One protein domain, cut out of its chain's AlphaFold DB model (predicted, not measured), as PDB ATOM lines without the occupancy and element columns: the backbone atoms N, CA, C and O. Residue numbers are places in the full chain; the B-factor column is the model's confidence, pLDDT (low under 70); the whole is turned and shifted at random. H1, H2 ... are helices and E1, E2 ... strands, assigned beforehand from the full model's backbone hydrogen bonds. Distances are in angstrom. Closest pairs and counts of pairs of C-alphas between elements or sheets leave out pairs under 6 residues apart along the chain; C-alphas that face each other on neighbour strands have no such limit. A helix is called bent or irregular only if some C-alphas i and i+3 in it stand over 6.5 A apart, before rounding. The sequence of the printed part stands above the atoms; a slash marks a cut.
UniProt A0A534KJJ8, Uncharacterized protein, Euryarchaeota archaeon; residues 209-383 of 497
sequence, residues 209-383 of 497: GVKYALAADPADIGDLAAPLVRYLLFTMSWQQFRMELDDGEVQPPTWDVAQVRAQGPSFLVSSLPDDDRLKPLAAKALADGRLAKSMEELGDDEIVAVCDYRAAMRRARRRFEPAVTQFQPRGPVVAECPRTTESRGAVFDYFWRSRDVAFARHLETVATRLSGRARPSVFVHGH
ATOM      1  N   GLY A 209      66.542  -4.959 -89.194       89.75
ATOM      2  CA  GLY A 209      66.359  -4.006 -90.293       89.75
ATOM      3  C   GLY A 209      64.893  -3.810 -90.688       89.75
ATOM      4  O   GLY A 209      64.484  -2.694 -91.001       89.75
ATOM      5  N   VAL A 210      64.048  -4.834 -90.530       90.38
ATOM      6  CA  VAL A 210      62.590  -4.704 -90.697       90.38
ATOM      7  C   VAL A 210      61.984  -3.733 -89.678       90.38
ATOM      8  O   VAL A 210      61.098  -2.952 -90.028       90.38
ATOM      9  N   LYS A 211      62.486  -3.693 -88.435       90.69
ATOM     10  CA  LYS A 211      62.051  -2.683 -87.451       90.69
ATOM     11  C   LYS A 211      62.406  -1.264 -87.893       90.69
ATOM     12  O   LYS A 211      61.610  -0.351 -87.693       90.69
ATOM     13  N   TYR A 212      63.587  -1.083 -88.482       91.81
ATOM     14  CA  TYR A 212      64.010   0.194 -89.059       91.81
ATOM     15  C   TYR A 212      63.107   0.606 -90.225       91.81
ATOM     16  O   TYR A 212      62.597   1.724 -90.236       91.81
ATOM     17  N   ALA A 213      62.833  -0.313 -91.153       92.44
ATOM     18  CA  ALA A 213      61.941  -0.068 -92.282       92.44
ATOM     19  C   ALA A 213      60.525   0.336 -91.833       92.44
ATOM     20  O   ALA A 213      59.991   1.330 -92.319       92.44
ATOM     21  N   LEU A 214      59.945  -0.381 -90.862       91.81
ATOM     22  CA  LEU A 214      58.614  -0.084 -90.313       91.81
ATOM     23  C   LEU A 214      58.553   1.256 -89.574       91.81
ATOM     24  O   LEU A 214      57.526   1.927 -89.615       91.81
ATOM     25  N   ALA A 215      59.631   1.656 -88.898       90.69
ATOM     26  CA  ALA A 215      59.709   2.964 -88.254       90.69
ATOM     27  C   ALA A 215      59.848   4.103 -89.279       90.69
ATOM     28  O   ALA A 215      59.254   5.168 -89.107       90.69
ATOM     29  N   ALA A 216      60.613   3.881 -90.351       90.94
ATOM     30  CA  ALA A 216      60.835   4.854 -91.416       90.94
ATOM     31  C   ALA A 216      59.614   5.019 -92.342       90.94
ATOM     32  O   ALA A 216      59.334   6.116 -92.841       90.94
ATOM     33  N   ASP A 217      58.883   3.936 -92.587       88.56
ATOM     34  CA  ASP A 217      57.698   3.897 -93.440       88.56
ATOM     35  C   ASP A 217      56.604   3.025 -92.802       88.56
ATOM     36  O   ASP A 217      56.486   1.837 -93.124       88.56
ATOM     37  N   PRO A 218      55.823   3.588 -91.859       83.19
ATOM     38  CA  PRO A 218      54.776   2.853 -91.163       83.19
ATOM     39  C   PRO A 218      53.659   2.432 -92.126       83.19
ATOM     40  O   PRO A 218      52.752   3.204 -92.434       83.19
ATOM     41  N   ALA A 219      53.702   1.185 -92.588       75.94
ATOM     42  CA  ALA A 219      52.596   0.572 -93.312       75.94
ATOM     43  C   ALA A 219      51.607  -0.088 -92.338       75.94
ATOM     44  O   ALA A 219      52.013  -0.670 -91.328       75.94
ATOM     45  N   ASP A 220      50.315  -0.084 -92.677       78.25
ATOM     46  CA  ASP A 220      49.397  -1.047 -92.069       78.25
ATOM     47  C   ASP A 220      49.761  -2.437 -92.596       78.25
ATOM     48  O   ASP A 220      49.574  -2.756 -93.772       78.25
ATOM     49  N   ILE A 221      50.362  -3.246 -91.728       83.56
ATOM     50  CA  ILE A 221      50.696  -4.638 -92.030       83.56
ATOM     51  C   ILE A 221      49.555  -5.595 -91.657       83.56
ATOM     52  O   ILE A 221      49.735  -6.806 -91.733       83.56
ATOM     53  N   GLY A 222      48.383  -5.074 -91.270       85.06
ATOM     54  CA  GLY A 222      47.147  -5.838 -91.128       85.06
ATOM     55  C   GLY A 222      47.310  -7.073 -90.242       85.06
ATOM     56  O   GLY A 222      47.744  -6.984 -89.086       85.06
ATOM     57  N   ASP A 223      46.982  -8.226 -90.816       85.06
ATOM     58  CA  ASP A 223      47.031  -9.529 -90.154       85.06
ATOM     59  C   ASP A 223      48.461 -10.011 -89.854       85.06
ATOM     60  O   ASP A 223      48.642 -10.879 -89.002       85.06
ATOM     61  N   LEU A 224      49.494  -9.407 -90.459       87.69
ATOM     62  CA  LEU A 224      50.895  -9.726 -90.158       87.69
ATOM     63  C   LEU A 224      51.387  -9.115 -88.843       87.69
ATOM     64  O   LEU A 224      52.444  -9.507 -88.355       87.69
ATOM     65  N   ALA A 225      50.652  -8.180 -88.234       89.94
ATOM     66  CA  ALA A 225      51.125  -7.487 -87.034       89.94
ATOM     67  C   ALA A 225      51.386  -8.442 -85.857       89.94
ATOM     68  O   ALA A 225      52.451  -8.397 -85.242       89.94
ATOM     69  N   ALA A 226      50.437  -9.329 -85.559       90.94
ATOM     70  CA  ALA A 226      50.571 -10.301 -84.479       90.94
ATOM     71  C   ALA A 226      51.684 -11.343 -84.722       90.94
ATOM     72  O   ALA A 226      52.553 -11.484 -83.853       90.94
ATOM     73  N   PRO A 227      51.738 -12.037 -85.879       90.81
ATOM     74  CA  PRO A 227      52.809 -12.992 -86.141       90.81
ATOM     75  C   PRO A 227      54.181 -12.317 -86.278       90.81
ATOM     76  O   PRO A 227      55.165 -12.923 -85.872       90.81
ATOM     77  N   LEU A 228      54.271 -11.059 -86.734       91.00
ATOM     78  CA  LEU A 228      55.531 -10.308 -86.729       91.00
ATOM     79  C   LEU A 228      56.018  -9.999 -85.308       91.00
ATOM     80  O   LEU A 228      57.207 -10.140 -85.027       91.00
ATOM     81  N   VAL A 229      55.124  -9.585 -84.403       90.81
ATOM     82  CA  VAL A 229      55.481  -9.364 -82.991       90.81
ATOM     83  C   VAL A 229      55.992 -10.661 -82.368       90.81
ATOM     84  O   VAL A 229      57.029 -10.640 -81.707       90.81
ATOM     85  N   ARG A 230      55.318 -11.791 -82.625       88.56
ATOM     86  CA  ARG A 230      55.788 -13.115 -82.192       88.56
ATOM     87  C   ARG A 230      57.163 -13.427 -82.794       88.56
ATOM     88  O   ARG A 230      58.095 -13.674 -82.038       88.56
ATOM     89  N   TYR A 231      57.309 -13.343 -84.116       87.94
ATOM     90  CA  TYR A 231      58.565 -13.586 -84.831       87.94
ATOM     91  C   TYR A 231      59.725 -12.794 -84.224       87.94
ATOM     92  O   TYR A 231      60.698 -13.378 -83.761       87.94
ATOM     93  N   LEU A 232      59.598 -11.467 -84.126       85.62
ATOM     94  CA  LEU A 232      60.686 -10.624 -83.637       85.62
ATOM     95  C   LEU A 232      60.999 -10.865 -82.155       85.62
ATOM     96  O   LEU A 232      62.160 -10.761 -81.780       85.62
ATOM     97  N   LEU A 233      60.028 -11.218 -81.307       80.62
ATOM     98  CA  LEU A 233      60.312 -11.563 -79.907       80.62
ATOM     99  C   LEU A 233      61.173 -12.831 -79.779       80.62
ATOM    100  O   LEU A 233      62.077 -12.856 -78.944       80.62
ATOM    101  N   PHE A 234      60.929 -13.848 -80.611       75.38
ATOM    102  CA  PHE A 234      61.621 -15.139 -80.514       75.38
ATOM    103  C   PHE A 234      62.891 -15.225 -81.359       75.38
ATOM    104  O   PHE A 234      63.865 -15.824 -80.916       75.38
ATOM    105  N   THR A 235      62.961 -14.572 -82.517       71.88
ATOM    106  CA  THR A 235      64.207 -14.498 -83.298       71.88
ATOM    107  C   THR A 235      65.287 -13.740 -82.518       71.88
ATOM    108  O   THR A 235      66.440 -14.159 -82.459       71.88
ATOM    109  N   MET A 236      64.909 -12.675 -81.803       55.38
ATOM    110  CA  MET A 236      65.841 -11.896 -80.985       55.38
ATOM    111  C   MET A 236      66.317 -12.625 -79.718       55.38
ATOM    112  O   MET A 236      67.448 -12.401 -79.287       55.38
ATOM    113  N   SER A 237      65.501 -13.501 -79.116       49.38
ATOM    114  CA  SER A 237      65.818 -14.115 -77.815       49.38
ATOM    115  C   SER A 237      66.952 -15.138 -77.849       49.38
ATOM    116  O   SER A 237      67.611 -15.340 -76.835       49.38
ATOM    117  N   TRP A 238      67.200 -15.761 -79.002       54.56
ATOM    118  CA  TRP A 238      68.253 -16.773 -79.159       54.56
ATOM    119  C   TRP A 238      69.547 -16.194 -79.740       54.56
ATOM    120  O   TRP A 238      70.630 -16.671 -79.411       54.56
ATOM    121  N   GLN A 239      69.438 -15.144 -80.560       51.06
ATOM    122  CA  GLN A 239      70.550 -14.594 -81.342       51.06
ATOM    123  C   GLN A 239      71.340 -13.480 -80.625       51.06
ATOM    124  O   GLN A 239      72.479 -13.198 -80.987       51.06
ATOM    125  N   GLN A 240      70.755 -12.799 -79.630       48.09
ATOM    126  CA  GLN A 240      71.289 -11.512 -79.137       48.09
ATOM    127  C   GLN A 240      72.186 -11.602 -77.901       48.09
ATOM    128  O   GLN A 240      72.713 -10.595 -77.421       48.09
ATOM    129  N   PHE A 241      72.388 -12.798 -77.371       51.03
ATOM    130  CA  PHE A 241      72.861 -12.943 -76.010       51.03
ATOM    131  C   PHE A 241      74.278 -13.464 -75.907       51.03
ATOM    132  O   PHE A 241      74.573 -14.645 -75.726       51.03
ATOM    133  N   ARG A 242      75.142 -12.461 -76.043       55.94
ATOM    134  CA  ARG A 242      76.589 -12.493 -75.939       55.94
ATOM    135  C   ARG A 242      77.013 -12.309 -74.476       55.94
ATOM    136  O   ARG A 242      76.603 -11.341 -73.842       55.94
ATOM    137  N   MET A 243      77.927 -13.173 -74.034       49.19
ATOM    138  CA  MET A 243      78.788 -13.078 -72.841       49.19
ATOM    139  C   MET A 243      78.252 -13.521 -71.468       49.19
ATOM    140  O   MET A 243      77.068 -13.426 -71.143       49.19
ATOM    141  N   GLU A 244      79.212 -13.980 -70.650       50.53
ATOM    142  CA  GLU A 244      79.130 -14.216 -69.207       50.53
ATOM    143  C   GLU A 244      78.506 -13.005 -68.513       50.53
ATOM    144  O   GLU A 244      79.136 -11.966 -68.318       50.53
ATOM    145  N   LEU A 245      77.235 -13.130 -68.135       50.94
ATOM    146  CA  LEU A 245      76.627 -12.117 -67.291       50.94
ATOM    147  C   LEU A 245      77.132 -12.262 -65.853       50.94
ATOM    148  O   LEU A 245      77.185 -11.247 -65.166       50.94
ATOM    149  N   ASP A 246      77.597 -13.435 -65.415       51.72
ATOM    150  CA  ASP A 246      78.041 -13.689 -64.042       51.72
ATOM    151  C   ASP A 246      79.346 -14.484 -63.956       51.72
ATOM    152  O   ASP A 246      79.437 -15.601 -64.456       51.72
ATOM    153  N   ASP A 247      80.306 -13.928 -63.216       47.72
ATOM    154  CA  ASP A 247      81.449 -14.648 -62.659       47.72
ATOM    155  C   ASP A 247      80.977 -15.383 -61.381       47.72
ATOM    156  O   ASP A 247      81.005 -14.803 -60.293       47.72
ATOM    157  N   GLY A 248      80.488 -16.630 -61.472       54.97
ATOM    158  CA  GLY A 248      80.241 -17.454 -60.273       54.97
ATOM    159  C   GLY A 248      79.154 -18.532 -60.355       54.97
ATOM    160  O   GLY A 248      78.538 -18.770 -61.393       54.97
ATOM    161  N   GLU A 249      78.891 -19.176 -59.209       65.62
ATOM    162  CA  GLU A 249      77.837 -20.184 -58.993       65.62
ATOM    163  C   GLU A 249      76.420 -19.571 -58.994       65.62
ATOM    164  O   GLU A 249      75.640 -19.753 -58.063       65.62
ATOM    165  N   VAL A 250      76.056 -18.806 -60.026       76.12
ATOM    166  CA  VAL A 250      74.667 -18.334 -60.166       76.12
ATOM    167  C   VAL A 250      73.748 -19.475 -60.616       76.12
ATOM    168  O   VAL A 250      74.216 -20.513 -61.064       76.12
ATOM    169  N   GLN A 251      72.440 -19.329 -60.501       85.75
ATOM    170  CA  GLN A 251      71.427 -20.325 -60.846       85.75
ATOM    171  C   GLN A 251      70.354 -19.664 -61.716       85.75
ATOM    172  O   GLN A 251      70.213 -18.441 -61.678       85.75
ATOM    173  N   PRO A 252      69.606 -20.410 -62.543       88.62
ATOM    174  CA  PRO A 252      68.495 -19.814 -63.271       88.62
ATOM    175  C   PRO A 252      67.361 -19.430 -62.321       88.62
ATOM    176  O   PRO A 252      67.055 -20.193 -61.403       88.62
ATOM    177  N   PRO A 253      66.690 -18.291 -62.551       92.06
ATOM    178  CA  PRO A 253      65.506 -17.944 -61.787       92.06
ATOM    179  C   PRO A 253      64.334 -18.842 -62.196       92.06
ATOM    180  O   PRO A 253      64.226 -19.275 -63.347       92.06
ATOM    181  N   THR A 254      63.396 -19.073 -61.288       95.44
ATOM    182  CA  THR A 254      62.123 -19.721 -61.619       95.44
ATOM    183  C   THR A 254      61.081 -18.632 -61.818       95.44
ATOM    184  O   THR A 254      60.755 -17.891 -60.890       95.44
ATOM    185  N   TRP A 255      60.570 -18.509 -63.042       96.06
ATOM    186  CA  TRP A 255      59.534 -17.533 -63.369       96.06
ATOM    187  C   TRP A 255      58.157 -18.042 -62.942       96.06
ATOM    188  O   TRP A 255      57.832 -19.212 -63.146       96.06
ATOM    189  N   ASP A 256      57.328 -17.159 -62.390       97.06
ATOM    190  CA  ASP A 256      55.917 -17.437 -62.130       97.06
ATOM    191  C   ASP A 256      55.124 -17.309 -63.441       97.06
ATOM    192  O   ASP A 256      54.600 -16.250 -63.798       97.06
ATOM    193  N   VAL A 257      55.085 -18.409 -64.198       97.06
ATOM    194  CA  VAL A 257      54.416 -18.472 -65.504       97.06
ATOM    195  C   VAL A 257      52.917 -18.191 -65.379       97.06
ATOM    196  O   VAL A 257      52.346 -17.552 -66.261       97.06
ATOM    197  N   ALA A 258      52.276 -18.589 -64.278       96.69
ATOM    198  CA  ALA A 258      50.858 -18.318 -64.055       96.69
ATOM    199  C   ALA A 258      50.598 -16.810 -63.925       96.69
ATOM    200  O   ALA A 258      49.684 -16.278 -64.561       96.69
ATOM    201  N   GLN A 259      51.445 -16.096 -63.178       96.88
ATOM    202  CA  GLN A 259      51.356 -14.644 -63.067       96.88
ATOM    203  C   GLN A 259      51.697 -13.936 -64.385       96.88
ATOM    204  O   GLN A 259      51.107 -12.897 -64.686       96.88
ATOM    205  N   VAL A 260      52.605 -14.479 -65.201       97.19
ATOM    206  CA  VAL A 260      52.845 -13.959 -66.560       97.19
ATOM    207  C   VAL A 260      51.612 -14.148 -67.444       97.19
ATOM    208  O   VAL A 260      51.169 -13.193 -68.078       97.19
ATOM    209  N   ARG A 261      50.994 -15.334 -67.439       97.00
ATOM    210  CA  ARG A 261      49.760 -15.608 -68.193       97.00
ATOM    211  C   ARG A 261      48.613 -14.681 -67.780       97.00
ATOM    212  O   ARG A 261      47.890 -14.198 -68.647       97.00
ATOM    213  N   ALA A 262      48.501 -14.353 -66.492       97.19
ATOM    214  CA  ALA A 262      47.499 -13.416 -65.979       97.19
ATOM    215  C   ALA A 262      47.650 -11.973 -66.509       97.19
ATOM    216  O   ALA A 262      46.682 -11.216 -66.485       97.19
ATOM    217  N   GLN A 263      48.827 -11.580 -67.019       96.44
ATOM    218  CA  GLN A 263      49.022 -10.275 -67.675       96.44
ATOM    219  C   GLN A 263      48.373 -10.214 -69.069       96.44
ATOM    220  O   GLN A 263      48.186  -9.124 -69.625       96.44
ATOM    221  N   GLY A 264      48.042 -11.369 -69.652       96.50
ATOM    222  CA  GLY A 264      47.461 -11.467 -70.983       96.50
ATOM    223  C   GLY A 264      48.358 -10.866 -72.077       96.50
ATOM    224  O   GLY A 264      49.576 -10.765 -71.914       96.50
ATOM    225  N   PRO A 265      47.779 -10.419 -73.205       96.12
ATOM    226  CA  PRO A 265      48.542  -9.964 -74.375       96.12
ATOM    227  C   PRO A 265      49.414  -8.722 -74.139       96.12
ATOM    228  O   PRO A 265      50.333  -8.449 -74.911       96.12
ATOM    229  N   SER A 266      49.172  -7.984 -73.049       95.94
ATOM    230  CA  SER A 266      50.022  -6.863 -72.629       95.94
ATOM    231  C   SER A 266      51.463  -7.298 -72.308       95.94
ATOM    232  O   SER A 266      52.401  -6.506 -72.446       95.94
ATOM    233  N   PHE A 267      51.665  -8.573 -71.957       95.62
ATOM    234  CA  PHE A 267      52.984  -9.165 -71.752       95.62
ATOM    235  C   PHE A 267      53.868  -9.058 -73.003       95.62
ATOM    236  O   PHE A 267      55.031  -8.662 -72.901       95.62
ATOM    237  N   LEU A 268      53.317  -9.323 -74.193       93.81
ATOM    238  CA  LEU A 268      54.068  -9.277 -75.453       93.81
ATOM    239  C   LEU A 268      54.589  -7.862 -75.735       93.81
ATOM    240  O   LEU A 268      55.766  -7.669 -76.035       93.81
ATOM    241  N   VAL A 269      53.737  -6.851 -75.546       94.12
ATOM    242  CA  VAL A 269      54.103  -5.441 -75.760       94.12
ATOM    243  C   VAL A 269      55.075  -4.945 -74.692       94.12
ATOM    244  O   VAL A 269      56.017  -4.216 -74.999       94.12
ATOM    245  N   SER A 270      54.880  -5.322 -73.427       93.00
ATOM    246  CA  SER A 270      55.771  -4.904 -72.335       93.00
ATOM    247  C   SER A 270      57.146  -5.577 -72.381       93.00
ATOM    248  O   SER A 270      58.059  -5.107 -71.710       93.00
ATOM    249  N   SER A 271      57.299  -6.656 -73.158       91.75
ATOM    250  CA  SER A 271      58.580  -7.350 -73.359       91.75
ATOM    251  C   SER A 271      59.510  -6.598 -74.306       91.75
ATOM    252  O   SER A 271      60.726  -6.763 -74.235       91.75
ATOM    253  N   LEU A 272      58.947  -5.730 -75.148       89.25
ATOM    254  CA  LEU A 272      59.708  -4.791 -75.957       89.25
ATOM    255  C   LEU A 272      60.093  -3.578 -75.103       89.25
ATOM    256  O   LEU A 272      59.229  -3.014 -74.423       89.25
ATOM    257  N   PRO A 273      61.351  -3.126 -75.144       88.12
ATOM    258  CA  PRO A 273      61.710  -1.839 -74.571       88.12
ATOM    259  C   PRO A 273      60.914  -0.666 -75.156       88.12
ATOM    260  O   PRO A 273      60.462  -0.724 -76.296       88.12
ATOM    261  N   ASP A 274      60.755   0.417 -74.397       88.12
ATOM    262  CA  ASP A 274      59.946   1.566 -74.842       88.12
ATOM    263  C   ASP A 274      60.574   2.338 -76.012       88.12
ATOM    264  O   ASP A 274      59.868   2.973 -76.787       88.12
ATOM    265  N   ASP A 275      61.896   2.251 -76.160       87.12
ATOM    266  CA  ASP A 275      62.663   2.777 -77.291       87.12
ATOM    267  C   ASP A 275      62.856   1.752 -78.424       87.12
ATOM    268  O   ASP A 275      63.597   2.011 -79.373       87.12
ATOM    269  N   ASP A 276      62.209   0.583 -78.353       88.38
ATOM    270  CA  ASP A 276      62.209  -0.383 -79.450       88.38
ATOM    271  C   ASP A 276      61.333   0.123 -80.602       88.38
ATOM    272  O   ASP A 276      60.160   0.457 -80.420       88.38
ATOM    273  N   ARG A 277      61.882   0.127 -81.820       88.75
ATOM    274  CA  ARG A 277      61.190   0.587 -83.035       88.75
ATOM    275  C   ARG A 277      59.905  -0.198 -83.341       88.75
ATOM    276  O   ARG A 277      59.010   0.337 -83.987       88.75
ATOM    277  N   LEU A 278      59.768  -1.431 -82.843       89.12
ATOM    278  CA  LEU A 278      58.553  -2.243 -82.986       89.12
ATOM    279  C   LEU A 278      57.451  -1.875 -81.972       89.12
ATOM    280  O   LEU A 278      56.287  -2.224 -82.172       89.12
ATOM    281  N   LYS A 279      57.789  -1.179 -80.877       91.31
ATOM    282  CA  LYS A 279      56.874  -0.900 -79.758       91.31
ATOM    283  C   LYS A 279      55.556  -0.239 -80.192       91.31
ATOM    284  O   LYS A 279      54.512  -0.723 -79.746       91.31
ATOM    285  N   PRO A 280      55.536   0.790 -81.069       92.31
ATOM    286  CA  PRO A 280      54.282   1.415 -81.499       92.31
ATOM    287  C   PRO A 280      53.364   0.446 -82.252       92.31
ATOM    288  O   PRO A 280      52.155   0.424 -82.021       92.31
ATOM    289  N   LEU A 281      53.942  -0.401 -83.108       92.38
ATOM    290  CA  LEU A 281      53.202  -1.409 -83.864       92.38
ATOM    291  C   LEU A 281      52.601  -2.467 -82.938       92.38
ATOM    292  O   LEU A 281      51.422  -2.798 -83.061       92.38
ATOM    293  N   ALA A 282      53.381  -2.956 -81.972       93.19
ATOM    294  CA  ALA A 282      52.908  -3.922 -80.987       93.19
ATOM    295  C   ALA A 282      51.786  -3.341 -80.106       93.19
ATOM    296  O   ALA A 282      50.791  -4.014 -79.847       93.19
ATOM    297  N   ALA A 283      51.907  -2.075 -79.689       94.75
ATOM    298  CA  ALA A 283      50.874  -1.383 -78.920       94.75
ATOM    299  C   ALA A 283      49.572  -1.212 -79.718       94.75
ATOM    300  O   ALA A 283      48.488  -1.441 -79.181       94.75
ATOM    301  N   LYS A 284      49.669  -0.877 -81.011       93.69
ATOM    302  CA  LYS A 284      48.507  -0.832 -81.904       93.69
ATOM    303  C   LYS A 284      47.864  -2.211 -82.066       93.69
ATOM    304  O   LYS A 284      46.655  -2.331 -81.906       93.69
ATOM    305  N   ALA A 285      48.654  -3.258 -82.308       93.75
ATOM    306  CA  ALA A 285      48.145  -4.625 -82.428       93.75
ATOM    307  C   ALA A 285      47.432  -5.104 -81.150       93.75
ATOM    308  O   ALA A 285      46.442  -5.832 -81.231       93.75
ATOM    309  N   LEU A 286      47.908  -4.677 -79.974       95.75
ATOM    310  CA  LEU A 286      47.234  -4.908 -78.696       95.75
ATOM    311  C   LEU A 286      45.890  -4.177 -78.619       95.75
ATOM    312  O   LEU A 286      44.890  -4.802 -78.276       95.75
ATOM    313  N   ALA A 287      45.863  -2.879 -78.940       95.44
ATOM    314  CA  ALA A 287      44.643  -2.069 -78.919       95.44
ATOM    315  C   ALA A 287      43.577  -2.600 -79.892       95.44
ATOM    316  O   ALA A 287      42.390  -2.594 -79.574       95.44
ATOM    317  N   ASP A 288      44.016  -3.129 -81.034       93.69
ATOM    318  CA  ASP A 288      43.168  -3.737 -82.059       93.69
ATOM    319  C   ASP A 288      42.771  -5.198 -81.719       93.69
ATOM    320  O   ASP A 288      42.131  -5.869 -82.526       93.69
ATOM    321  N   GLY A 289      43.168  -5.730 -80.552       93.94
ATOM    322  CA  GLY A 289      42.818  -7.081 -80.090       93.94
ATOM    323  C   GLY A 289      43.526  -8.234 -80.816       93.94
ATOM    324  O   GLY A 289      43.218  -9.400 -80.571       93.94
ATOM    325  N   ARG A 290      44.504  -7.944 -81.682       92.88
ATOM    326  CA  ARG A 290      45.160  -8.932 -82.563       92.88
ATOM    327  C   ARG A 290      46.140  -9.858 -81.833       92.88
ATOM    328  O   ARG A 290      46.491 -10.908 -82.355       92.88
ATOM    329  N   LEU A 291      46.584  -9.483 -80.631       94.75
ATOM    330  CA  LEU A 291      47.592 -10.230 -79.864       94.75
ATOM    331  C   LEU A 291      47.018 -11.298 -78.916       94.75
ATOM    332  O   LEU A 291      47.795 -12.038 -78.315       94.75
ATOM    333  N   ALA A 292      45.689 -11.389 -78.770       93.88
ATOM    334  CA  ALA A 292      45.033 -12.333 -77.857       93.88
ATOM    335  C   ALA A 292      45.454 -13.783 -78.121       93.88
ATOM    336  O   ALA A 292      46.071 -14.423 -77.270       93.88
ATOM    337  N   LYS A 293      45.234 -14.233 -79.356       92.38
ATOM    338  CA  LYS A 293      45.581 -15.580 -79.804       92.38
ATOM    339  C   LYS A 293      47.081 -15.867 -79.681       92.38
ATOM    340  O   LYS A 293      47.460 -16.929 -79.204       92.38
ATOM    341  N   SER A 294      47.939 -14.904 -80.035       91.25
ATOM    342  CA  SER A 294      49.392 -15.077 -79.916       91.25
ATOM    343  C   SER A 294      49.829 -15.359 -78.482       91.25
ATOM    344  O   SER A 294      50.731 -16.165 -78.302       91.25
ATOM    345  N   MET A 295      49.204 -14.724 -77.484       93.94
ATOM    346  CA  MET A 295      49.485 -14.980 -76.069       93.94
ATOM    347  C   MET A 295      48.933 -16.333 -75.598       93.94
ATOM    348  O   MET A 295      49.600 -17.034 -74.839       93.94
ATOM    349  N   GLU A 296      47.725 -16.704 -76.029       93.25
ATOM    350  CA  GLU A 296      47.097 -17.992 -75.691       93.25
ATOM    351  C   GLU A 296      47.910 -19.182 -76.218       93.25
ATOM    352  O   GLU A 296      48.075 -20.179 -75.520       93.25
ATOM    353  N   GLU A 297      48.467 -19.046 -77.422       92.12
ATOM    354  CA  GLU A 297      49.276 -20.067 -78.092       92.12
ATOM    355  C   GLU A 297      50.742 -20.105 -77.630       92.12
ATOM    356  O   GLU A 297      51.516 -20.895 -78.173       92.12
ATOM    357  N   LEU A 298      51.167 -19.256 -76.684       91.38
ATOM    358  CA  LEU A 298      52.514 -19.366 -76.122       91.38
ATOM    359  C   LEU A 298      52.610 -20.550 -75.160       91.38
ATOM    360  O   LEU A 298      51.878 -20.623 -74.166       91.38
ATOM    361  N   GLY A 299      53.572 -21.435 -75.412       92.88
ATOM    362  CA  GLY A 299      53.985 -22.487 -74.486       92.88
ATOM    363  C   GLY A 299      54.740 -21.940 -73.269       92.88
ATOM    364  O   GLY A 299      55.246 -20.818 -73.274       92.88
ATOM    365  N   ASP A 300      54.843 -22.743 -72.210       94.62
ATOM    366  CA  ASP A 300      55.557 -22.339 -70.989       94.62
ATOM    367  C   ASP A 300      57.056 -22.109 -71.250       94.62
ATOM    368  O   ASP A 300      57.601 -21.106 -70.795       94.62
ATOM    369  N   ASP A 301      57.704 -22.969 -72.049       90.25
ATOM    370  CA  ASP A 301      59.109 -22.803 -72.463       90.25
ATOM    371  C   ASP A 301      59.318 -21.490 -73.253       90.25
ATOM    372  O   ASP A 301      60.334 -20.813 -73.085       90.25
ATOM    373  N   GLU A 302      58.338 -21.083 -74.069       91.00
ATOM    374  CA  GLU A 302      58.366 -19.811 -74.806       91.00
ATOM    375  C   GLU A 302      58.254 -18.614 -73.852       91.00
ATOM    376  O   GLU A 302      59.030 -17.661 -73.950       91.00
ATOM    377  N   ILE A 303      57.338 -18.672 -72.881       93.69
ATOM    378  CA  ILE A 303      57.209 -17.640 -71.842       93.69
ATOM    379  C   ILE A 303      58.505 -17.525 -71.036       93.69
ATOM    380  O   ILE A 303      58.994 -16.417 -70.808       93.69
ATOM    381  N   VAL A 304      59.089 -18.657 -70.638       92.88
ATOM    382  CA  VAL A 304      60.363 -18.705 -69.914       92.88
ATOM    383  C   VAL A 304      61.489 -18.074 -70.735       92.88
ATOM    384  O   VAL A 304      62.245 -17.273 -70.189       92.88
ATOM    385  N   ALA A 305      61.576 -18.356 -72.038       89.44
ATOM    386  CA  ALA A 305      62.561 -17.738 -72.926       89.44
ATOM    387  C   ALA A 305      62.387 -16.214 -73.048       89.44
ATOM    388  O   ALA A 305      63.372 -15.481 -72.967       89.44
ATOM    389  N   VAL A 306      61.150 -15.715 -73.161       91.00
ATOM    390  CA  VAL A 306      60.887 -14.265 -73.158       91.00
ATOM    391  C   VAL A 306      61.257 -13.645 -71.808       91.00
ATOM    392  O   VAL A 306      61.815 -12.552 -71.761       91.00
ATOM    393  N   CYS A 307      61.000 -14.329 -70.696       93.25
ATOM    394  CA  CYS A 307      61.365 -13.842 -69.371       93.25
ATOM    395  C   CYS A 307      62.881 -13.794 -69.136       93.25
ATOM    396  O   CYS A 307      63.387 -12.777 -68.652       93.25
ATOM    397  N   ASP A 308      63.600 -14.841 -69.547       89.88
ATOM    398  CA  ASP A 308      65.065 -14.874 -69.588       89.88
ATOM    399  C   ASP A 308      65.590 -13.691 -70.438       89.88
ATOM    400  O   ASP A 308      66.426 -12.912 -69.969       89.88
ATOM    401  N   TYR A 309      65.001 -13.447 -71.621       86.88
ATOM    402  CA  TYR A 309      65.333 -12.298 -72.478       86.88
ATOM    403  C   TYR A 309      65.129 -10.950 -71.780       86.88
ATOM    404  O   TYR A 309      66.021 -10.099 -71.786       86.88
ATOM    405  N   ARG A 310      63.974 -10.738 -71.142       89.81
ATOM    406  CA  ARG A 310      63.664  -9.484 -70.438       89.81
ATOM    407  C   ARG A 310      64.674  -9.199 -69.332       89.81
ATOM    408  O   ARG A 310      65.123  -8.060 -69.191       89.81
ATOM    409  N   ALA A 311      65.040 -10.219 -68.558       89.25
ATOM    410  CA  ALA A 311      65.995 -10.093 -67.466       89.25
ATOM    411  C   ALA A 311      67.414  -9.779 -67.977       89.25
ATOM    412  O   ALA A 311      68.055  -8.842 -67.485       89.25
ATOM    413  N   ALA A 312      67.859 -10.476 -69.026       83.81
ATOM    414  CA  ALA A 312      69.133 -10.214 -69.686       83.81
ATOM    415  C   ALA A 312      69.196  -8.800 -70.292       83.81
ATOM    416  O   ALA A 312      70.125  -8.044 -70.003       83.81
ATOM    417  N   MET A 313      68.169  -8.381 -71.041       83.25
ATOM    418  CA  MET A 313      68.084  -7.029 -71.608       83.25
ATOM    419  C   MET A 313      68.077  -5.944 -70.534       83.25
ATOM    420  O   MET A 313      68.755  -4.921 -70.663       83.25
ATOM    421  N   ARG A 314      67.333  -6.156 -69.444       87.56
ATOM    422  CA  ARG A 314      67.308  -5.241 -68.300       87.56
ATOM    423  C   ARG A 314      68.703  -5.061 -67.705       87.56
ATOM    424  O   ARG A 314      69.087  -3.933 -67.389       87.56
ATOM    425  N   ARG A 315      69.457  -6.149 -67.543       84.25
ATOM    426  CA  ARG A 315      70.823  -6.130 -67.008       84.25
ATOM    427  C   ARG A 315      71.800  -5.433 -67.952       84.25
ATOM    428  O   ARG A 315      72.481  -4.508 -67.513       84.25
ATOM    429  N   ALA A 316      71.799  -5.809 -69.228       80.94
ATOM    430  CA  ALA A 316      72.661  -5.224 -70.253       80.94
ATOM    431  C   ALA A 316      72.479  -3.702 -70.364       80.94
ATOM    432  O   ALA A 316      73.448  -2.945 -70.430       80.94
ATOM    433  N   ARG A 317      71.228  -3.224 -70.288       85.12
ATOM    434  CA  ARG A 317      70.925  -1.785 -70.260       85.12
ATOM    435  C   ARG A 317      71.453  -1.090 -69.010       85.12
ATOM    436  O   ARG A 317      72.013  -0.007 -69.122       85.12
ATOM    437  N   ARG A 318      71.311  -1.701 -67.827       84.25
ATOM    438  CA  ARG A 318      71.834  -1.133 -66.565       84.25
ATOM    439  C   ARG A 318      73.354  -1.015 -66.553       84.25
ATOM    440  O   ARG A 318      73.877  -0.131 -65.885       84.25
ATOM    441  N   ARG A 319      74.042  -1.912 -67.258       81.56
ATOM    442  CA  ARG A 319      75.505  -1.936 -67.363       81.56
ATOM    443  C   ARG A 319      76.056  -1.151 -68.547       81.56
ATOM    444  O   ARG A 319      77.269  -1.039 -68.653       81.56
ATOM    445  N   PHE A 320      75.189  -0.599 -69.400       78.75
ATOM    446  CA  PHE A 320      75.580   0.033 -70.658       78.75
ATOM    447  C   PHE A 320      76.502  -0.883 -71.469       78.75
ATOM    448  O   PHE A 320      77.657  -0.554 -71.728       78.75
ATOM    449  N   GLU A 321      75.982  -2.044 -71.872       75.44
ATOM    450  CA  GLU A 321      76.702  -3.026 -72.690       75.44
ATOM    451  C   GLU A 321      76.200  -2.998 -74.155       75.44
ATOM    452  O   GLU A 321      75.394  -3.847 -74.545       75.44
ATOM    453  N   PRO A 322      76.675  -2.065 -75.018       68.44
ATOM    454  CA  PRO A 322      76.259  -1.982 -76.423       68.44
ATOM    455  C   PRO A 322      76.516  -3.257 -77.224       68.44
ATOM    456  O   PRO A 322      75.840  -3.521 -78.214       68.44
ATOM    457  N   ALA A 323      77.497  -4.061 -76.803       62.66
ATOM    458  CA  ALA A 323      77.783  -5.357 -77.408       62.66
ATOM    459  C   ALA A 323      76.655  -6.385 -77.196       62.66
ATOM    460  O   ALA A 323      76.615  -7.372 -77.925       62.66
ATOM    461  N   VAL A 324      75.744  -6.150 -76.247       67.44
ATOM    462  CA  VAL A 324      74.573  -6.996 -75.975       67.44
ATOM    463  C   VAL A 324      73.319  -6.351 -76.551       67.44
ATOM    464  O   VAL A 324      72.609  -6.976 -77.329       67.44
ATOM    465  N   THR A 325      73.074  -5.071 -76.256       69.12
ATOM    466  CA  THR A 325      71.873  -4.384 -76.757       69.12
ATOM    467  C   THR A 325      71.910  -4.144 -78.262       69.12
ATOM    468  O   THR A 325      70.862  -3.921 -78.847       69.12
ATOM    469  N   GLN A 326      73.087  -4.156 -78.897       71.88
ATOM    470  CA  GLN A 326      73.320  -3.821 -80.311       71.88
ATOM    471  C   GLN A 326      72.955  -2.383 -80.723       71.88
ATOM    472  O   GLN A 326      73.345  -1.979 -81.813       71.88
ATOM    473  N   PHE A 327      72.299  -1.587 -79.869       72.88
ATOM    474  CA  PHE A 327      71.987  -0.155 -80.030       72.88
ATOM    475  C   PHE A 327      72.253   0.623 -78.728       72.88
ATOM    476  O   PHE A 327      72.425   0.020 -77.666       72.88
ATOM    477  N   GLN A 328      72.265   1.960 -78.794       75.06
ATOM    478  CA  GLN A 328      72.359   2.823 -77.610       75.06
ATOM    479  C   GLN A 328      70.982   2.949 -76.931       75.06
ATOM    480  O   GLN A 328      70.088   3.565 -77.520       75.06
ATOM    481  N   PRO A 329      70.766   2.378 -75.729       76.69
ATOM    482  CA  PRO A 329      69.474   2.462 -75.058       76.69
ATOM    483  C   PRO A 329      69.200   3.901 -74.598       76.69
ATOM    484  O   PRO A 329      70.041   4.531 -73.960       76.69
ATOM    485  N   ARG A 330      68.009   4.410 -74.913       78.56
ATOM    486  CA  ARG A 330      67.532   5.758 -74.553       78.56
ATOM    487  C   ARG A 330      66.312   5.719 -73.629       78.56
ATOM    488  O   ARG A 330      66.040   6.696 -72.938       78.56
ATOM    489  N   GLY A 331      65.577   4.609 -73.627       77.56
ATOM    490  CA  GLY A 331      64.373   4.408 -72.819       77.56
ATOM    491  C   GLY A 331      64.626   3.691 -71.484       77.56
ATOM    492  O   GLY A 331      65.724   3.176 -71.242       77.56
ATOM    493  N   PRO A 332      63.604   3.610 -70.611       83.00
ATOM    494  CA  PRO A 332      63.678   2.832 -69.380       83.00
ATOM    495  C   PRO A 332      63.978   1.349 -69.652       83.00
ATOM    496  O   PRO A 332      63.831   0.826 -70.761       83.00
ATOM    497  N   VAL A 333      64.434   0.651 -68.613       83.88
ATOM    498  CA  VAL A 333      64.700  -0.789 -68.700       83.88
ATOM    499  C   VAL A 333      63.398  -1.585 -68.706       83.88
ATOM    500  O   VAL A 333      62.448  -1.230 -68.010       83.88
ATOM    501  N   VAL A 334      63.380  -2.698 -69.441       87.31
ATOM    502  CA  VAL A 334      62.250  -3.635 -69.432       87.31
ATOM    503  C   VAL A 334      62.070  -4.202 -68.023       87.31
ATOM    504  O   VAL A 334      63.048  -4.500 -67.330       87.31
ATOM    505  N   ALA A 335      60.818  -4.326 -67.577       90.50
ATOM    506  CA  ALA A 335      60.521  -4.931 -66.286       90.50
ATOM    507  C   ALA A 335      60.852  -6.426 -66.317       90.50
ATOM    508  O   ALA A 335      60.603  -7.115 -67.308       90.50
ATOM    509  N   GLU A 336      61.387  -6.937 -65.220       91.56
ATOM    510  CA  GLU A 336      61.641  -8.365 -65.093       91.56
ATOM    511  C   GLU A 336      60.326  -9.144 -64.967       91.56
ATOM    512  O   GLU A 336      59.327  -8.602 -64.487       91.56
ATOM    513  N   CYS A 337      60.316 -10.406 -65.398       95.38
ATOM    514  CA  CYS A 337      59.198 -11.289 -65.095       95.38
ATOM    515  C   CYS A 337      59.100 -11.559 -63.584       95.38
ATOM    516  O   CYS A 337      60.110 -11.514 -62.874       95.38
ATOM    517  N   PRO A 338      57.897 -11.856 -63.070       95.75
ATOM    518  CA  PRO A 338      57.744 -12.272 -61.686       95.75
ATOM    519  C   PRO A 338      58.516 -13.569 -61.423       95.75
ATOM    520  O   PRO A 338      58.405 -14.536 -62.177       95.75
ATOM    521  N   ARG A 339      59.302 -13.582 -60.341       95.12
ATOM    522  CA  ARG A 339      60.008 -14.771 -59.843       95.12
ATOM    523  C   ARG A 339      59.214 -15.444 -58.731       95.12
ATOM    524  O   ARG A 339      58.591 -14.748 -57.917       95.12
ATOM    525  N   THR A 340      59.354 -16.760 -58.611       94.19
ATOM    526  CA  THR A 340      58.974 -17.465 -57.380       94.19
ATOM    527  C   THR A 340      59.803 -16.948 -56.203       94.19
ATOM    528  O   THR A 340      60.893 -16.401 -56.384       94.19
ATOM    529  N   THR A 341      59.297 -17.087 -54.980       92.62
ATOM    530  CA  THR A 341      59.956 -16.538 -53.781       92.62
ATOM    531  C   THR A 341      61.348 -17.134 -53.563       92.62
ATOM    532  O   THR A 341      62.262 -16.421 -53.153       92.62
ATOM    533  N   GLU A 342      61.522 -18.408 -53.902       92.75
ATOM    534  CA  GLU A 342      62.734 -19.206 -53.693       92.75
ATOM    535  C   GLU A 342      63.864 -18.822 -54.649       92.75
ATOM    536  O   GLU A 342      65.022 -19.079 -54.347       92.75
ATOM    537  N   SER A 343      63.535 -18.194 -55.782       92.25
ATOM    538  CA  SER A 343      64.499 -17.807 -56.820       92.25
ATOM    539  C   SER A 343      64.773 -16.297 -56.867       92.25
ATOM    540  O   SER A 343      65.244 -15.741 -57.866       92.25
ATOM    541  N   ARG A 344      64.479 -15.590 -55.771       88.38
ATOM    542  CA  ARG A 344      64.796 -14.163 -55.617       88.38
ATOM    543  C   ARG A 344      66.247 -13.972 -55.174       88.38
ATOM    544  O   ARG A 344      66.748 -14.696 -54.323       88.38
ATOM    545  N   GLY A 345      66.893 -12.931 -55.699       85.44
ATOM    546  CA  GLY A 345      68.258 -12.538 -55.332       85.44
ATOM    547  C   GLY A 345      69.279 -12.765 -56.447       85.44
ATOM    548  O   GLY A 345      69.015 -13.475 -57.414       85.44
ATOM    549  N   ALA A 346      70.454 -12.148 -56.292       83.12
ATOM    550  CA  ALA A 346      71.494 -12.108 -57.324       83.12
ATOM    551  C   ALA A 346      72.124 -13.480 -57.626       83.12
ATOM    552  O   ALA A 346      72.653 -13.691 -58.710       83.12
ATOM    553  N   VAL A 347      72.026 -14.438 -56.695       85.38
ATOM    554  CA  VAL A 347      72.454 -15.825 -56.944       85.38
ATOM    555  C   VAL A 347      71.609 -16.497 -58.029       85.38
ATOM    556  O   VAL A 347      72.054 -17.480 -58.593       85.38
ATOM    557  N   PHE A 348      70.432 -15.965 -58.374       87.94
ATOM    558  CA  PHE A 348      69.551 -16.509 -59.410       87.94
ATOM    559  C   PHE A 348      69.577 -15.713 -60.727       87.94
ATOM    560  O   PHE A 348      68.607 -15.731 -61.479       87.94
ATOM    561  N   ASP A 349      70.651 -14.975 -61.013       86.25
ATOM    562  CA  ASP A 349      70.721 -14.097 -62.192       86.25
ATOM    563  C   ASP A 349      71.249 -14.796 -63.467       86.25
ATOM    564  O   ASP A 349      71.736 -14.149 -64.399       86.25
ATOM    565  N   TYR A 350      71.094 -16.126 -63.557       84.25
ATOM    566  CA  TYR A 350      71.433 -16.882 -64.764       84.25
ATOM    567  C   TYR A 350      70.323 -16.833 -65.819       84.25
ATOM    568  O   TYR A 350      69.456 -17.707 -65.900       84.25
ATOM    569  N   PHE A 351      70.377 -15.820 -66.676       85.44
ATOM    570  CA  PHE A 351      69.357 -15.571 -67.701       85.44
ATOM    571  C   PHE A 351      69.631 -16.257 -69.050       85.44
ATOM    572  O   PHE A 351      68.947 -15.985 -70.030       85.44
ATOM    573  N   TRP A 352      70.622 -17.154 -69.118       79.75
ATOM    574  CA  TRP A 352      71.003 -17.885 -70.339       79.75
ATOM    575  C   TRP A 352      70.462 -19.311 -70.412       79.75
ATOM    576  O   TRP A 352      70.705 -20.014 -71.391       79.75
ATOM    577  N   ARG A 353      69.691 -19.728 -69.401       85.81
ATOM    578  CA  ARG A 353      69.105 -21.069 -69.310       85.81
ATOM    579  C   ARG A 353      68.442 -21.493 -70.607       85.81
ATOM    580  O   ARG A 353      68.731 -22.590 -71.070       85.81
ATOM    581  N   SER A 354      67.537 -20.679 -71.152       87.31
ATOM    582  CA  SER A 354      66.775 -21.103 -72.326       87.31
ATOM    583  C   SER A 354      67.706 -21.442 -73.485       87.31
ATOM    584  O   SER A 354      67.584 -22.545 -74.018       87.31
ATOM    585  N   ARG A 355      68.698 -20.576 -73.777       86.19
ATOM    586  CA  ARG A 355      69.765 -20.813 -74.771       86.19
ATOM    587  C   ARG A 355      70.415 -22.175 -74.561       86.19
ATOM    588  O   ARG A 355      70.355 -23.033 -75.438       86.19
ATOM    589  N   ASP A 356      70.993 -22.377 -73.385       86.69
ATOM    590  CA  ASP A 356      71.801 -23.563 -73.115       86.69
ATOM    591  C   ASP A 356      70.960 -24.839 -73.126       86.69
ATOM    592  O   ASP A 356      71.401 -25.859 -73.646       86.69
ATOM    593  N   VAL A 357      69.716 -24.782 -72.642       88.25
ATOM    594  CA  VAL A 357      68.773 -25.904 -72.707       88.25
ATOM    595  C   VAL A 357      68.435 -26.264 -74.153       88.25
ATOM    596  O   VAL A 357      68.421 -27.454 -74.476       88.25
ATOM    597  N   ALA A 358      68.179 -25.292 -75.036       89.12
ATOM    598  CA  ALA A 358      67.875 -25.606 -76.433       89.12
ATOM    599  C   ALA A 358      69.072 -26.233 -77.149       89.12
ATOM    600  O   ALA A 358      68.907 -27.267 -77.794       89.12
ATOM    601  N   PHE A 359      70.271 -25.665 -76.990       91.19
ATOM    602  CA  PHE A 359      71.479 -26.230 -77.589       91.19
ATOM    603  C   PHE A 359      71.835 -27.593 -76.986       91.19
ATOM    604  O   PHE A 359      72.172 -28.508 -77.728       91.19
ATOM    605  N   ALA A 360      71.696 -27.786 -75.671       90.75
ATOM    606  CA  ALA A 360      71.927 -29.084 -75.041       90.75
ATOM    607  C   ALA A 360      70.957 -30.154 -75.565       90.75
ATOM    608  O   ALA A 360      71.404 -31.227 -75.966       90.75
ATOM    609  N   ARG A 361      69.647 -29.863 -75.622       91.62
ATOM    610  CA  ARG A 361      68.633 -30.773 -76.197       91.62
ATOM    611  C   ARG A 361      68.935 -31.089 -77.664       91.62
ATOM    612  O   ARG A 361      68.803 -32.234 -78.096       91.62
ATOM    613  N   HIS A 362      69.353 -30.081 -78.423       92.56
ATOM    614  CA  HIS A 362      69.706 -30.254 -79.826       92.56
ATOM    615  C   HIS A 362      70.936 -31.147 -80.010       92.56
ATOM    616  O   HIS A 362      70.906 -32.085 -80.800       92.56
ATOM    617  N   LEU A 363      71.984 -30.944 -79.210       92.44
ATOM    618  CA  LEU A 363      73.199 -31.761 -79.252       92.44
ATOM    619  C   LEU A 363      72.949 -33.230 -78.880       92.44
ATOM    620  O   LEU A 363      73.632 -34.101 -79.412       92.44
ATOM    621  N   GLU A 364      71.955 -33.537 -78.042       91.81
ATOM    622  CA  GLU A 364      71.530 -34.931 -77.820       91.81
ATOM    623  C   GLU A 364      70.893 -35.551 -79.066       91.81
ATOM    624  O   GLU A 364      71.130 -36.720 -79.387       91.81
ATOM    625  N   THR A 365      70.120 -34.754 -79.807       90.56
ATOM    626  CA  THR A 365      69.552 -35.176 -81.093       90.56
ATOM    627  C   THR A 365      70.671 -35.442 -82.099       90.56
ATOM    628  O   THR A 365      70.645 -36.457 -82.795       90.56
ATOM    629  N   VAL A 366      71.689 -34.578 -82.131       91.69
ATOM    630  CA  VAL A 366      72.888 -34.745 -82.967       91.69
ATOM    631  C   VAL A 366      73.661 -36.013 -82.589       91.69
ATOM    632  O   VAL A 366      73.931 -36.836 -83.461       91.69
ATOM    633  N   ALA A 367      73.956 -36.237 -81.305       89.44
ATOM    634  CA  ALA A 367      74.677 -37.429 -80.844       89.44
ATOM    635  C   ALA A 367      73.951 -38.738 -81.208       89.44
ATOM    636  O   ALA A 367      74.571 -39.716 -81.626       89.44
ATOM    637  N   THR A 368      72.616 -38.734 -81.129       86.69
ATOM    638  CA  THR A 368      71.792 -39.873 -81.559       86.69
ATOM    639  C   THR A 368      71.934 -40.147 -83.063       86.69
ATOM    640  O   THR A 368      71.973 -41.308 -83.470       86.69
ATOM    641  N   ARG A 369      72.059 -39.103 -83.901       83.69
ATOM    642  CA  ARG A 369      72.248 -39.237 -85.360       83.69
ATOM    643  C   ARG A 369      73.630 -39.771 -85.731       83.69
ATOM    644  O   ARG A 369      73.727 -40.577 -86.652       83.69
ATOM    645  N   LEU A 370      74.680 -39.391 -85.000       81.56
ATOM    646  CA  LEU A 370      76.069 -39.816 -85.240       81.56
ATOM    647  C   LEU A 370      76.348 -41.268 -84.775       81.56
ATOM    648  O   LEU A 370      77.430 -41.601 -84.296       81.56
ATOM    649  N   SER A 371      75.366 -42.165 -84.922       65.88
ATOM    650  CA  SER A 371      75.447 -43.598 -84.585       65.88
ATOM    651  C   SER A 371      75.794 -43.907 -83.117       65.88
ATOM    652  O   SER A 371      76.497 -44.879 -82.836       65.88
ATOM    653  N   GLY A 372      75.310 -43.098 -82.167       57.69
ATOM    654  CA  GLY A 372      75.488 -43.346 -80.727       57.69
ATOM    655  C   GLY A 372      76.884 -43.015 -80.187       57.69
ATOM    656  O   GLY A 372      77.248 -43.475 -79.103       57.69
ATOM    657  N   ARG A 373      77.679 -42.245 -80.939       61.59
ATOM    658  CA  ARG A 373      78.977 -41.715 -80.497       61.59
ATOM    659  C   ARG A 373      78.790 -40.539 -79.529       61.59
ATOM    660  O   ARG A 373      77.699 -39.985 -79.397       61.59
ATOM    661  N   ALA A 374      79.862 -40.186 -78.815       70.81
ATOM    662  CA  ALA A 374      79.882 -39.013 -77.943       70.81
ATOM    663  C   ALA A 374      79.510 -37.740 -78.729       70.81
ATOM    664  O   ALA A 374      79.750 -37.661 -79.932       70.81
ATOM    665  N   ARG A 375      78.926 -36.750 -78.039       84.94
ATOM    666  CA  ARG A 375      78.609 -35.434 -78.621       84.94
ATOM    667  C   ARG A 375      79.849 -34.851 -79.329       84.94
ATOM    668  O   ARG A 375      80.950 -35.030 -78.800       84.94
ATOM    669  N   PRO A 376      79.683 -34.136 -80.460       92.44
ATOM    670  CA  PRO A 376      80.813 -33.512 -81.140       92.44
ATOM    671  C   PRO A 376      81.498 -32.515 -80.204       92.44
ATOM    672  O   PRO A 376      80.825 -31.818 -79.444       92.44
ATOM    673  N   SER A 377      82.824 -32.427 -80.257       93.31
ATOM    674  CA  SER A 377      83.595 -31.470 -79.451       93.31
ATOM    675  C   SER A 377      83.344 -30.025 -79.882       93.31
ATOM    676  O   SER A 377      83.357 -29.126 -79.041       93.31
ATOM    677  N   VAL A 378      83.079 -29.804 -81.173       95.25
ATOM    678  CA  VAL A 378      82.724 -28.506 -81.754       95.25
ATOM    679  C   VAL A 378      81.456 -28.639 -82.590       95.25
ATOM    680  O   VAL A 378      81.352 -29.512 -83.450       95.25
ATOM    681  N   PHE A 379      80.512 -27.736 -82.362       95.75
ATOM    682  CA  PHE A 379      79.280 -27.585 -83.118       95.75
ATOM    683  C   PHE A 379      79.236 -26.184 -83.740       95.75
ATOM    684  O   PHE A 379      79.250 -25.188 -83.016       95.75
ATOM    685  N   VAL A 380      79.192 -26.108 -85.070       95.75
ATOM    686  CA  VAL A 380      79.178 -24.858 -85.843       95.75
ATOM    687  C   VAL A 380      77.778 -24.596 -86.396       95.75
ATOM    688  O   VAL A 380      77.163 -25.512 -86.948       95.75
ATOM    689  N   HIS A 381      77.293 -23.356 -86.280       93.38
ATOM    690  CA  HIS A 381      76.050 -22.910 -86.918       93.38
ATOM    691  C   HIS A 381      76.147 -21.509 -87.542       93.38
ATOM    692  O   HIS A 381      77.029 -20.756 -87.153       93.38
ATOM    693  N   GLY A 382      75.255 -21.167 -88.484       84.75
ATOM    694  CA  GLY A 382      75.344 -19.937 -89.295       84.75
ATOM    695  C   GLY A 382      74.042 -19.188 -89.599       84.75
ATOM    696  O   GLY A 382      74.046 -18.177 -90.288       84.75
ATOM    697  N   HIS A 383      72.911 -19.609 -89.030       80.75
ATOM    698  CA  HIS A 383      71.578 -19.013 -89.227       80.75
ATOM    699  C   HIS A 383      71.402 -17.561 -88.707       80.75
ATOM    700  O   HIS A 383      70.294 -17.055 -88.520       80.75
TER     701      HIS A 383
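AT A GLANCE: This is residues 209 to 383 of the 497 residues of an uncharacterized protein of Euryarchaeota archaeon (UniProt A0A534KJJ8). Two long helices, H2 and H7, form the core, the last part of H2 meeting the middle of H7 at a steep angle; the short helices H4, H5 and H6 pack on H2, and H3 and H8 sit at the two ends of H7. From the first half of H7 a third long helix, H9, leads away as an arm, and the short strand E1 follows as the printed part turns back from the arm's far end, while H1 lies at one side near H5. The printed part has 175 residues, with nine named helices and one named strand in the order H1 to H9, then E1; the class is mostly helix, and E1 pairs with no named strand. The whole is compact, with a radius of gyration of the C-alphas of 17.5 A and spans of 51 by 38 by 33 A.

HOW THE PARTS SIT: H1, residues 209 to 216, touches no helix but is near H5, residues 279 to 287. H2, residues 222 to 239, has a kink of 26 degrees near residue 229, and it is only just irregular, with C-alphas 223 and 226 6.7 A apart. H2 and H7, residues 300 to 319, are the hubs, touching four helices each. Residues 225 to 229 of H2 touch H5 at a steep tilt of 49 degrees, opposite ways; the closest C-alphas, of Ala 225 and Ala 285, are 6.2 A apart. H2 only just touches H4, residues 266 to 271, with 3 pairs of C-alphas within 8 A, the closest being Val 229 and Leu 268 at 7.7 A. H2 also only just touches H6, residues 292 to 296, again with 3 pairs, the closest C-alphas being those of Ala 226 and Ser 294 at 6.7 A. H2 touches H7 with residues 233 to 237 alone; the closest C-alphas, of Ser 237 and Tyr 309, are 5.7 A apart, and the steep tilt of 67 degrees is only just short of about perpendicular. H3, residues 257 to 262, touches H7 about perpendicular to it at 89 degrees, the closest C-alphas being those of Val 257 and Asp 300 at 6.8 A. H4 and H5 form a helical hairpin at a shallow tilt of 9 degrees, with the C-alphas of Val 269 and Ala 282 closest at 5.6 A. H8, residues 322 to 325, touches H7, the closest C-alphas being those of Ala 316 and Val 324 at 6.3 A. H9, residues 353 to 369, touches H7 with residues 353 to 354 alone, at a steep tilt of 52 degrees, opposite ways; the C-alphas of Ala 305 and Ser 354 are closest at 5.4 A. E1, residues 378 to 381, is only just apart from H9, the closest C-alphas being 8.3 A apart. Every O i to N i+4 pair is within hydrogen-bond range in H1, H3, H4, H5, H6, H7 and H9, against 10 of 14 in H2; H8 is too short for such a pair, and its one O i to N i+3 pair is not within range.

IN THESE COORDINATES: H1 begins at C-alpha 209, (66.359, -4.006, -90.293), and is 10.5 A long. H2 measures 26.8 A from first to last C-alpha, H3 and H4 8.6 A each, H5 12.3 A and H6 6.4 A. H7, the longest helix with 20 residues, starts at C-alpha 300, (55.557, -22.339, -70.989), and measures 28.8 A. H8 measures 5.0 A, H9 24.4 A and E1 10.1 A, ending at C-alpha 381, (76.050, -22.910, -86.918).

THE WHOLE: The C-alphas farthest apart, of Ala 287 and Arg 373, are 52.5 A from each other. The printed part has no cut. Its long links are residues 240 to 256, between H2 and H3, and residues 326 to 352, between H8 and H9. The mean pLDDT of the printed part is 85.1; residues 236 to 249, 322 to 325 and 371 to 373 are under 70.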